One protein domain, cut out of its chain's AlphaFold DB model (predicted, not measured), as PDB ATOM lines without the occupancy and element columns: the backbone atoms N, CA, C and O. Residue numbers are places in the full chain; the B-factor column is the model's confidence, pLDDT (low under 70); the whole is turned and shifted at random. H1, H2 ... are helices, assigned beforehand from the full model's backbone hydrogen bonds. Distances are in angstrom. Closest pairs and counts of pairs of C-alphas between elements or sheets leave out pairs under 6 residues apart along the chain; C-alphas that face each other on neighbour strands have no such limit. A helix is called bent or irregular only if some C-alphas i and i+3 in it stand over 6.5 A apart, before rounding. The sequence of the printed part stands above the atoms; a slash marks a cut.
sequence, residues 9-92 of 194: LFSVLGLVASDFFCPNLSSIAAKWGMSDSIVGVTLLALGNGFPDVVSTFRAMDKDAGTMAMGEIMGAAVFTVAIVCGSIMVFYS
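Overview. This is residues 9 to 92 of the 194 residues of the protein "Na_Ca_ex domain-containing protein" of Malassezia globosa (strain ATCC MYA-4612 / CBS 7966) (UniProt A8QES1). Three helices follow one another as a loose, open zigzag: H1 and H2 are bent, and the long helix H3 folds back beside H2b in a helical hairpin. H2a bends away from H3, which leaves a gap like a narrow V, and H1 meets H2a steeply at the other end, with residues 9 to 16 sticking out. The printed part has 84 residues with three named helices, in the order H1, H2, H3, and no named strand; the class is all helix. It is loose, with a radius of gyration of the C-alphas of 15.6 A and spans of 42 by 34 by 24 A.

Arrangement. H1, residues 9 to 32, was assigned as one helix by its hydrogen bonds but is bent: C-alphas 19 and 22 are 6.6 A apart. Its arms H1a, residues 9 to 19, and H1b, residues 22 to 32, stand at a steep tilt of 38 degrees. H2, residues 36 to 60, likewise assigned as one helix, is bent, with C-alphas 48 and 51 at 7.1 A; H2a, residues 36 to 48, and H2b, residues 51 to 60, stand at a steep tilt of 41 degrees. H1b and H2a touch, opposite ways at a steep tilt of 60 degrees; their closest C-alphas, of Ser 26 and Asp 36, are 6.1 A apart. H3, residues 65 to 90, touches H2b with residues 65 to 75 alone, opposite ways at a shallow tilt of 17 degrees, as a hairpin; their closest C-alphas, of Thr 56 and Ala 68, are 4.9 A apart. H1a touches no helix, and H2a and H3 are apart. Every O i to N i+4 pair is within hydrogen-bond range in H1a, H2b and H3, against 6 of 7 in H1b and 7 of 9 in H2a.

Along the chain. H1a begins at C-alpha 9 (210.187, 277.122, 174.676) and is 15.4 A long; H1b is 15.3 A. H2a, 16.6 A, begins at C-alpha 36 (211.434, 297.540, 192.285), and H2b is 14.3 A. H3, 37.4 A, ends at C-alpha 90 (216.102, 297.135, 170.057).

Size, cuts and confidence. The C-alphas farthest apart, of Asp 63 and Ser 92, are 45.4 A apart. Residues 80 to 92, of which 80 to 90 belong to H3, stand free. The printed part has no cut, and both links are tight. The mean pLDDT of the printed part is 78.8, and residues 36 to 37 are under 70.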
ATOM      1  N   LEU A   9     209.902 277.241 173.244       89.25
ATOM      2  CA  LEU A   9     210.187 277.122 174.676       89.25
ATOM      3  C   LEU A   9     210.750 278.413 175.265       89.25
ATOM      4  O   LEU A   9     210.281 278.851 176.311       89.25
ATOM      5  N   PHE A  10     211.725 279.029 174.595       84.06
ATOM      6  CA  PHE A  10     212.327 280.273 175.059       84.06
ATOM      7  C   PHE A  10     211.295 281.408 175.127       84.06
ATOM      8  O   PHE A  10     211.225 282.115 176.129       84.06
ATOM      9  N   SER A  11     210.431 281.537 174.115       85.06
ATOM     10  CA  SER A  11     209.348 282.525 174.119       85.06
ATOM     11  C   SER A  11     208.332 282.283 175.236       85.06
ATOM     12  O   SER A  11     207.948 283.232 175.911       85.06
ATOM     13  N   VAL A  12     207.913 281.035 175.473       88.69
ATOM     14  CA  VAL A  12     206.969 280.714 176.557       88.69
ATOM     15  C   VAL A  12     207.592 280.982 177.925       88.69
ATOM     16  O   VAL A  12     206.940 281.581 178.774       88.69
ATOM     17  N   LEU A  13     208.855 280.603 178.136       83.25
ATOM     18  CA  LEU A  13     209.580 280.903 179.374       83.25
ATOM     19  C   LEU A  13     209.692 282.412 179.612       83.25
ATOM     20  O   LEU A  13     209.449 282.862 180.729       83.25
ATOM     21  N   GLY A  14     209.992 283.194 178.571       80.38
ATOM     22  CA  GLY A  14     210.046 284.655 178.654       80.38
ATOM     23  C   GLY A  14     208.697 285.284 179.016       80.38
ATOM     24  O   GLY A  14     208.639 286.144 179.893       80.38
ATOM     25  N   LEU A  15     207.605 284.816 178.403       79.25
ATOM     26  CA  LEU A  15     206.248 285.279 178.720       79.25
ATOM     27  C   LEU A  15     205.857 284.935 180.162       79.25
ATOM     28  O   LEU A  15     205.399 285.797 180.902       79.25
ATOM     29  N   VAL A  16     206.109 283.697 180.596       85.19
ATOM     30  CA  VAL A  16     205.821 283.267 181.972       85.19
ATOM     31  C   VAL A  16     206.663 284.046 182.984       85.19
ATOM     32  O   VAL A  16     206.156 284.428 184.038       85.19
ATOM     33  N   ALA A  17     207.932 284.322 182.677       79.50
ATOM     34  CA  ALA A  17     208.782 285.138 183.536       79.50
ATOM     35  C   ALA A  17     208.236 286.572 183.666       79.50
ATOM     36  O   ALA A  17     208.097 287.084 184.775       79.50
ATOM     37  N   SER A  18     207.848 287.199 182.557       78.94
ATOM     38  CA  SER A  18     207.278 288.548 182.575       78.94
ATOM     39  C   SER A  18     205.960 288.612 183.353       78.94
ATOM     40  O   SER A  18     205.807 289.449 184.241       78.94
ATOM     41  N   ASP A  19     205.026 287.706 183.064       82.12
ATOM     42  CA  ASP A  19     203.649 287.805 183.561       82.12
ATOM     43  C   ASP A  19     203.471 287.229 184.971       82.12
ATOM     44  O   ASP A  19     202.590 287.663 185.712       82.12
ATOM     45  N   PHE A  20     204.306 286.264 185.370       80.75
ATOM     46  CA  PHE A  20     204.208 285.621 186.682       80.75
ATOM     47  C   PHE A  20     205.415 285.905 187.571       80.75
ATOM     48  O   PHE A  20     205.227 286.206 188.746       80.75
ATOM     49  N   PHE A  21     206.651 285.837 187.079       77.62
ATOM     50  CA  PHE A  21     207.818 285.976 187.958       77.62
ATOM     51  C   PHE A  21     207.996 287.419 188.460       77.62
ATOM     52  O   PHE A  21     208.096 287.634 189.670       77.62
ATOM     53  N   CYS A  22     207.934 288.416 187.573       78.50
ATOM     54  CA  CYS A  22     208.134 289.824 187.941       78.50
ATOM     55  C   CYS A  22     207.092 290.371 188.949       78.50
ATOM     56  O   CYS A  22     207.501 290.959 189.954       78.50
ATOM     57  N   PRO A  23     205.769 290.147 188.791       81.75
ATOM     58  CA  PRO A  23     204.778 290.639 189.757       81.75
ATOM     59  C   PRO A  23     204.873 289.954 191.126       81.75
ATOM     60  O   PRO A  23     204.643 290.582 192.165       81.75
ATOM     61  N   ASN A  24     205.241 288.667 191.148       86.25
ATOM     62  CA  ASN A  24     205.476 287.943 192.397       86.25
ATOM     63  C   ASN A  24     206.708 288.490 193.131       86.25
ATOM     64  O   ASN A  24     206.652 288.681 194.346       86.25
ATOM     65  N   LEU A  25     207.784 288.817 192.408       81.44
ATOM     66  CA  LEU A  25     208.962 289.473 192.976       81.44
ATOM     67  C   LEU A  25     208.633 290.849 193.571       81.44
ATOM     68  O   LEU A  25     209.002 291.109 194.715       81.44
ATOM     69  N   SER A  26     207.891 291.697 192.853       79.56
ATOM     70  CA  SER A  26     207.474 293.016 193.360       79.56
ATOM     71  C   SER A  26     206.562 292.898 194.595       79.56
ATOM     72  O   SER A  26     206.712 293.625 195.575       79.56
ATOM     73  N   SER A  27     205.693 291.883 194.644       84.62
ATOM     74  CA  SER A  27     204.866 291.607 195.830       84.62
ATOM     75  C   SER A  27     205.689 291.196 197.061       84.62
ATOM     76  O   SER A  27     205.323 291.519 198.193       84.62
ATOM     77  N   ILE A  28     206.795 290.468 196.867       83.25
ATOM     78  CA  ILE A  28     207.741 290.121 197.941       83.25
ATOM     79  C   ILE A  28     208.526 291.366 198.365       83.25
ATOM     80  O   ILE A  28     208.677 291.617 199.561       83.25
ATOM     81  N   ALA A  29     208.949 292.185 197.405       81.81
ATOM     82  CA  ALA A  29     209.645 293.442 197.648       81.81
ATOM     83  C   ALA A  29     208.834 294.418 198.495       81.81
ATOM     84  O   ALA A  29     209.360 294.982 199.453       81.81
ATOM     85  N   ALA A  30     207.539 294.548 198.201       81.25
ATOM     86  CA  ALA A  30     206.617 295.384 198.959       81.25
ATOM     87  C   ALA A  30     206.513 294.944 200.429       81.25
ATOM     88  O   ALA A  30     206.399 295.784 201.319       81.25
ATOM     89  N   LYS A  31     206.614 293.637 200.711       87.38
ATOM     90  CA  LYS A  31     206.651 293.109 202.088       87.38
ATOM     91  C   LYS A  31     207.973 293.401 202.798       87.38
ATOM     92  O   LYS A  31     207.989 293.473 204.022       87.38
ATOM     93  N   TRP A  32     209.064 293.537 202.050       80.25
ATOM     94  CA  TRP A  32     210.399 293.848 202.569       80.25
ATOM     95  C   TRP A  32     210.755 295.341 202.499       80.25
ATOM     96  O   TRP A  32     211.835 295.722 202.938       80.25
ATOM     97  N   GLY A  33     209.858 296.194 201.993       82.19
ATOM     98  CA  GLY A  33     210.087 297.636 201.856       82.19
ATOM     99  C   GLY A  33     211.155 298.006 200.821       82.19
ATOM    100  O   GLY A  33     211.739 299.082 200.910       82.19
ATOM    101  N   MET A  34     211.442 297.122 199.861       78.50
ATOM    102  CA  MET A  34     212.461 297.331 198.827       78.50
ATOM    103  C   MET A  34     211.850 297.967 197.573       78.50
ATOM    104  O   MET A  34     210.702 297.685 197.233       78.50
ATOM    105  N   SER A  35     212.619 298.804 196.870       74.81
ATOM    106  CA  SER A  35     212.198 299.373 195.583       74.81
ATOM    107  C   SER A  35     212.312 298.346 194.452       74.81
ATOM    108  O   SER A  35     213.198 297.487 194.467       74.81
ATOM    109  N   ASP A  36     211.452 298.459 193.435       69.50
ATOM    110  CA  ASP A  36     211.434 297.540 192.285       69.50
ATOM    111  C   ASP A  36     212.783 297.490 191.540       69.50
ATOM    112  O   ASP A  36     213.175 296.442 191.025       69.50
ATOM    113  N   SER A  37     213.546 298.588 191.543       67.81
ATOM    114  CA  SER A  37     214.890 298.635 190.955       67.81
ATOM    115  C   SER A  37     215.867 297.702 191.675       67.81
ATOM    116  O   SER A  37     216.578 296.938 191.022       67.81
ATOM    117  N   ILE A  38     215.862 297.703 193.014       73.00
ATOM    118  CA  ILE A  38     216.737 296.838 193.825       73.00
ATOM    119  C   ILE A  38     216.347 295.363 193.627       73.00
ATOM    120  O   ILE A  38     217.191 294.469 193.566       73.00
ATOM    121  N   VAL A  39     215.054 295.095 193.457       78.06
ATOM    122  CA  VAL A  39     214.513 293.751 193.206       78.06
ATOM    123  C   VAL A  39     214.985 293.200 191.867       78.06
ATOM    124  O   VAL A  39     215.374 292.032 191.796       78.06
ATOM    125  N   GLY A  40     215.002 294.038 190.828       71.62
ATOM    126  CA  GLY A  40     215.534 293.685 189.514       71.62
ATOM    127  C   GLY A  40     217.026 293.347 189.561       71.62
ATOM    128  O   GLY A  40     217.444 292.301 189.065       71.62
ATOM    129  N   VAL A  41     217.837 294.177 190.221       74.81
ATOM    130  CA  VAL A  41     219.292 293.936 190.297       74.81
ATOM    131  C   VAL A  41     219.678 292.793 191.236       74.81
ATOM    132  O   VAL A  41     220.782 292.273 191.121       74.81
ATOM    133  N   THR A  42     218.781 292.366 192.132       79.56
ATOM    134  CA  THR A  42     219.085 291.333 193.134       79.56
ATOM    135  C   THR A  42     218.346 290.027 192.869       79.56
ATOM    136  O   THR A  42     218.977 289.021 192.566       79.56
ATOM    137  N   LEU A  43     217.012 290.005 192.974       79.19
ATOM    138  CA  LEU A  43     216.234 288.761 192.917       79.19
ATOM    139  C   LEU A  43     216.074 288.238 191.489       79.19
ATOM    140  O   LEU A  43     216.180 287.033 191.269       79.19
ATOM    141  N   LEU A  44     215.856 289.129 190.519       79.12
ATOM    142  CA  LEU A  44     215.804 288.740 189.109       79.12
ATOM    143  C   LEU A  44     217.193 288.317 188.609       79.12
ATOM    144  O   LEU A  44     217.316 287.278 187.960       79.12
ATOM    145  N   ALA A  45     218.245 289.054 188.979       78.81
ATOM    146  CA  ALA A  45     219.626 288.666 188.689       78.81
ATOM    147  C   ALA A  45     220.000 287.307 189.317       78.81
ATOM    148  O   ALA A  45     220.556 286.445 188.636       78.81
ATOM    149  N   LEU A  46     219.631 287.077 190.583       81.38
ATOM    150  CA  LEU A  46     219.852 285.807 191.279       81.38
ATOM    151  C   LEU A  46     219.094 284.649 190.617       81.38
ATOM    152  O   LEU A  46     219.649 283.564 190.466       81.38
ATOM    153  N   GLY A  47     217.844 284.875 190.202       81.94
ATOM    154  CA  GLY A  47     217.036 283.876 189.502       81.94
ATOM    155  C   GLY A  47     217.661 283.434 188.178       81.94
ATOM    156  O   GLY A  47     217.676 282.241 187.882       81.94
ATOM    157  N   ASN A  48     218.240 284.375 187.428       82.44
ATOM    158  CA  ASN A  48     218.932 284.080 186.173       82.44
ATOM    159  C   ASN A  48     220.228 283.282 186.383       82.44
ATOM    160  O   ASN A  48     220.497 282.376 185.604       82.44
ATOM    161  N   GLY A  49     220.999 283.574 187.438       80.19
ATOM    162  CA  GLY A  49     222.261 282.876 187.732       80.19
ATOM    163  C   GLY A  49     222.113 281.564 188.514       80.19
ATOM    164  O   GLY A  49     223.070 280.800 188.638       80.19
ATOM    165  N   PHE A  50     220.931 281.268 189.062       83.56
ATOM    166  CA  PHE A  50     220.711 280.066 189.870       83.56
ATOM    167  C   PHE A  50     220.993 278.746 189.121       83.56
ATOM    168  O   PHE A  50     221.669 277.884 189.692       83.56
ATOM    169  N   PRO A  51     220.547 278.549 187.863       81.75
ATOM    170  CA  PRO A  51     220.868 277.342 187.100       81.75
ATOM    171  C   PRO A  51     222.377 277.143 186.909       81.75
ATOM    172  O   PRO A  51     222.857 276.015 187.038       81.75
ATOM    173  N   ASP A  52     223.124 278.226 186.682       80.38
ATOM    174  CA  ASP A  52     224.578 278.193 186.498       80.38
ATOM    175  C   ASP A  52     225.296 277.786 187.788       80.38
ATOM    176  O   ASP A  52     226.199 276.946 187.768       80.38
ATOM    177  N   VAL A  53     224.848 278.301 188.937       80.62
ATOM    178  CA  VAL A  53     225.367 277.900 190.255       80.62
ATOM    179  C   VAL A  53     225.102 276.418 190.512       80.62
ATOM    180  O   VAL A  53     225.988 275.698 190.975       80.62
ATOM    181  N   VAL A  54     223.903 275.931 190.183       84.50
ATOM    182  CA  VAL A  54     223.542 274.515 190.341       84.50
ATOM    183  C   VAL A  54     224.355 273.618 189.399       84.50
ATOM    184  O   VAL A  54     224.759 272.527 189.815       84.50
ATOM    185  N   SER A  55     224.619 274.051 188.161       82.50
ATOM    186  CA  SER A  55     225.496 273.340 187.216       82.50
ATOM    187  C   SER A  55     226.922 273.260 187.749       82.50
ATOM    188  O   SER A  55     227.481 272.172 187.898       82.50
ATOM    189  N   THR A  56     227.462 274.403 188.164       80.31
ATOM    190  CA  THR A  56     228.818 274.527 188.702       80.31
ATOM    191  C   THR A  56     228.994 273.660 189.948       80.31
ATOM    192  O   THR A  56     229.984 272.941 190.066       80.31
ATOM    193  N   PHE A  57     228.022 273.660 190.865       83.19
ATOM    194  CA  PHE A  57     228.052 272.813 192.058       83.19
ATOM    195  C   PHE A  57     228.133 271.323 191.699       83.19
ATOM    196  O   PHE A  57     228.918 270.582 192.286       83.19
ATOM    197  N   ARG A  58     227.383 270.890 190.678       81.31
ATOM    198  CA  ARG A  58     227.445 269.512 190.165       81.31
ATOM    199  C   ARG A  58     228.755 269.180 189.455       81.31
ATOM    200  O   ARG A  58     229.156 268.018 189.462       81.31
ATOM    201  N   ALA A  59     229.402 270.155 188.826       78.62
ATOM    202  CA  ALA A  59     230.720 269.980 188.224       78.62
ATOM    203  C   ALA A  59     231.822 269.882 189.295       78.62
ATOM    204  O   ALA A  59     232.716 269.042 189.181       78.62
ATOM    205  N   MET A  60     231.726 270.671 190.371       77.44
ATOM    206  CA  MET A  60     232.652 270.606 191.509       77.44
ATOM    207  C   MET A  60     232.573 269.271 192.258       77.44
ATOM    208  O   MET A  60     233.608 268.742 192.644       77.44
ATOM    209  N   ASP A  61     231.378 268.690 192.391       78.62
ATOM    210  CA  ASP A  61     231.165 267.364 193.000       78.62
ATOM    211  C   ASP A  61     231.883 266.223 192.247       78.62
ATOM    212  O   ASP A  61     232.116 265.149 192.792       78.62
ATOM    213  N   LYS A  62     232.270 266.451 190.984       79.19
ATOM    214  CA  LYS A  62     232.974 265.482 190.129       79.19
ATOM    215  C   LYS A  62     234.464 265.796 189.941       79.19
ATOM    216  O   LYS A  62     235.037 265.373 188.939       79.19
ATOM    217  N   ASP A  63     235.064 266.586 190.838       70.94
ATOM    218  CA  ASP A  63     236.451 267.082 190.746       70.94
ATOM    219  C   ASP A  63     236.759 267.852 189.440       70.94
ATOM    220  O   ASP A  63     237.912 268.077 189.069       70.94
ATOM    221  N   ALA A  64     235.727 268.327 188.734       74.56
ATOM    222  CA  ALA A  64     235.854 269.028 187.459       74.56
ATOM    223  C   ALA A  64     235.931 270.554 187.653       74.56
ATOM    224  O   ALA A  64     235.252 271.322 186.970       74.56
ATOM    225  N   GLY A  65     236.768 271.015 188.591       70.56
ATOM    226  CA  GLY A  65     236.876 272.435 188.960       70.56
ATOM    227  C   GLY A  65     237.304 273.355 187.807       70.56
ATOM    228  O   GLY A  65     236.834 274.485 187.698       70.56
ATOM    229  N   THR A  66     238.140 272.860 186.889       73.38
ATOM    230  CA  THR A  66     238.525 273.599 185.674       73.38
ATOM    231  C   THR A  66     237.369 273.738 184.681       73.38
ATOM    232  O   THR A  66     237.278 274.755 183.996       73.38
ATOM    233  N   MET A  67     236.461 272.758 184.630       75.12
ATOM    234  CA  MET A  67     235.265 272.800 183.784       75.12
ATOM    235  C   MET A  67     234.203 273.736 184.369       75.12
ATOM    236  O   MET A  67     233.652 274.557 183.641       75.12
ATOM    237  N   ALA A  68     234.005 273.690 185.689       72.50
ATOM    238  CA  ALA A  68     233.139 274.604 186.433       72.50
ATOM    239  C   ALA A  68     233.498 276.085 186.198       72.50
ATOM    240  O   ALA A  68     232.622 276.917 185.974       72.50
ATOM    241  N   MET A  69     234.794 276.417 186.188       73.31
ATOM    242  CA  MET A  69     235.244 277.790 185.933       73.31
ATOM    243  C   MET A  69     234.941 278.251 184.497       73.31
ATOM    244  O   MET A  69     234.566 279.403 184.277       73.31
ATOM    245  N   GLY A  70     235.079 277.349 183.519       74.62
ATOM    246  CA  GLY A  70     234.747 277.629 182.121       74.62
ATOM    247  C   GLY A  70     233.256 277.896 181.906       74.62
ATOM    248  O   GLY A  70     232.909 278.795 181.139       74.62
ATOM    249  N   GLU A  71     232.384 277.168 182.610       78.88
ATOM    250  CA  GLU A  71     230.930 277.378 182.566       78.88
ATOM    251  C   GLU A  71     230.539 278.765 183.092       78.88
ATOM    252  O   GLU A  71     229.866 279.509 182.379       78.88
ATOM    253  N   ILE A  72     231.014 279.159 184.281       77.38
ATOM    254  CA  ILE A  72     230.673 280.462 184.883       77.38
ATOM    255  C   ILE A  72     231.172 281.623 184.014       77.38
ATOM    256  O   ILE A  72     230.424 282.562 183.734       77.38
ATOM    257  N   MET A  73     232.428 281.558 183.563       77.38
ATOM    258  CA  MET A  73     233.018 282.614 182.737       77.38
ATOM    259  C   MET A  73     232.293 282.738 181.390       77.38
ATOM    260  O   MET A  73     232.006 283.843 180.926       77.38
ATOM    261  N   GLY A  74     231.952 281.600 180.773       76.62
ATOM    262  CA  GLY A  74     231.186 281.556 179.532       76.62
ATOM    263  C   GLY A  74     229.780 282.134 179.690       76.62
ATOM    264  O   GLY A  74     229.365 282.945 178.860       76.62
ATOM    265  N   ALA A  75     229.074 281.777 180.766       76.50
ATOM    266  CA  ALA A  75     227.729 282.270 181.059       76.50
ATOM    267  C   ALA A  75     227.702 283.793 181.273       76.50
ATOM    268  O   ALA A  75     226.840 284.479 180.714       76.50
ATOM    269  N   ALA A  76     228.680 284.345 182.001       75.50
ATOM    270  CA  ALA A  76     228.794 285.785 182.234       75.50
ATOM    271  C   ALA A  76     229.019 286.566 180.927       75.50
ATOM    272  O   ALA A  76     228.277 287.502 180.619       75.50
ATOM    273  N   VAL A  77     229.999 286.145 180.118       78.56
ATOM    274  CA  VAL A  77     230.318 286.805 178.841       78.56
ATOM    275  C   VAL A  77     229.163 286.674 177.847       78.56
ATOM    276  O   VAL A  77     228.810 287.653 177.189       78.56
ATOM    277  N   PHE A  78     228.539 285.495 177.752       80.00
ATOM    278  CA  PHE A  78     227.391 285.261 176.874       80.00
ATOM    279  C   PHE A  78     226.200 286.147 177.248       80.00
ATOM    280  O   PHE A  78     225.614 286.788 176.375       80.00
ATOM    281  N   THR A  79     225.872 286.223 178.538       79.25
ATOM    282  CA  THR A  79     224.738 287.015 179.023       79.25
ATOM    283  C   THR A  79     224.948 288.494 178.732       79.25
ATOM    284  O   THR A  79     224.064 289.125 178.164       79.25
ATOM    285  N   VAL A  80     226.126 289.052 179.016       77.88
ATOM    286  CA  VAL A  80     226.408 290.461 178.701       77.88
ATOM    287  C   VAL A  80     226.388 290.707 177.193       77.88
ATOM    288  O   VAL A  80     225.740 291.646 176.735       77.88
ATOM    289  N   ALA A  81     227.035 289.855 176.396       77.56
ATOM    290  CA  ALA A  81     227.103 290.046 174.950       77.56
ATOM    291  C   ALA A  81     225.721 289.979 174.281       77.56
ATOM    292  O   ALA A  81     225.393 290.830 173.455       77.56
ATOM    293  N   ILE A  82     224.899 288.990 174.639       77.19
ATOM    294  CA  ILE A  82     223.592 288.770 174.013       77.19
ATOM    295  C   ILE A  82     222.519 289.666 174.625       77.19
ATOM    296  O   ILE A  82     221.786 290.320 173.886       77.19
ATOM    297  N   VAL A  83     222.409 289.733 175.953       76.31
ATOM    298  CA  VAL A  83     221.345 290.501 176.613       76.31
ATOM    299  C   VAL A  83     221.610 291.993 176.466       76.31
ATOM    300  O   VAL A  83     220.783 292.683 175.876       76.31
ATOM    301  N   CYS A  84     222.773 292.505 176.885       74.38
ATOM    302  CA  CYS A  84     223.066 293.934 176.726       74.38
ATOM    303  C   CYS A  84     223.167 294.328 175.246       74.38
ATOM    304  O   CYS A  84     222.660 295.382 174.864       74.38
ATOM    305  N   GLY A  85     223.755 293.473 174.401       75.00
ATOM    306  CA  GLY A  85     223.835 293.716 172.959       75.00
ATOM    307  C   GLY A  85     222.459 293.796 172.293       75.00
ATOM    308  O   GLY A  85     222.207 294.716 171.519       75.00
ATOM    309  N   SER A  86     221.537 292.888 172.627       75.88
ATOM    310  CA  SER A  86     220.170 292.931 172.088       75.88
ATOM    311  C   SER A  86     219.411 294.176 172.552       75.88
ATOM    312  O   SER A  86     218.767 294.833 171.737       75.88
ATOM    313  N   ILE A  87     219.547 294.561 173.823       78.00
ATOM    314  CA  ILE A  87     218.915 295.761 174.381       78.00
ATOM    315  C   ILE A  87     219.371 297.021 173.628       78.00
ATOM    316  O   ILE A  87     218.523 297.822 173.246       78.00
ATOM    317  N   MET A  88     220.669 297.159 173.328       76.38
ATOM    318  CA  MET A  88     221.190 298.291 172.542       76.38
ATOM    319  C   MET A  88     220.664 298.333 171.101       76.38
ATOM    320  O   MET A  88     220.562 299.408 170.517       76.38
ATOM    321  N   VAL A  89     220.355 297.176 170.509       79.00
ATOM    322  CA  VAL A  89     219.832 297.092 169.136       79.00
ATOM    323  C   VAL A  89     218.343 297.435 169.084       79.00
ATOM    324  O   VAL A  89     217.903 298.107 168.154       79.00
ATOM    325  N   PHE A  90     217.559 296.970 170.060       77.00
ATOM    326  CA  PHE A  90     216.102 297.135 170.057       77.00
ATOM    327  C   PHE A  90     215.618 298.436 170.700       77.00
ATOM    328  O   PHE A  90     214.533 298.905 170.356       77.00
ATOM    329  N   TYR A  91     216.400 299.032 171.598       75.31
ATOM    330  CA  TYR A  91     216.033 300.252 172.306       75.31
ATOM    331  C   TYR A  91     217.112 301.321 172.136       75.31
ATOM    332  O   TYR A  91     218.286 301.113 172.439       75.31
ATOM    333  N   SER A  92     216.706 302.504 171.670       70.19
ATOM    334  CA  SER A  92     217.570 303.683 171.664       70.19
ATOM    335  C   SER A  92     217.526 304.347 173.035       70.19
ATOM    336  O   SER A  92     216.507 304.921 173.416       70.19
TER     337      SER A  92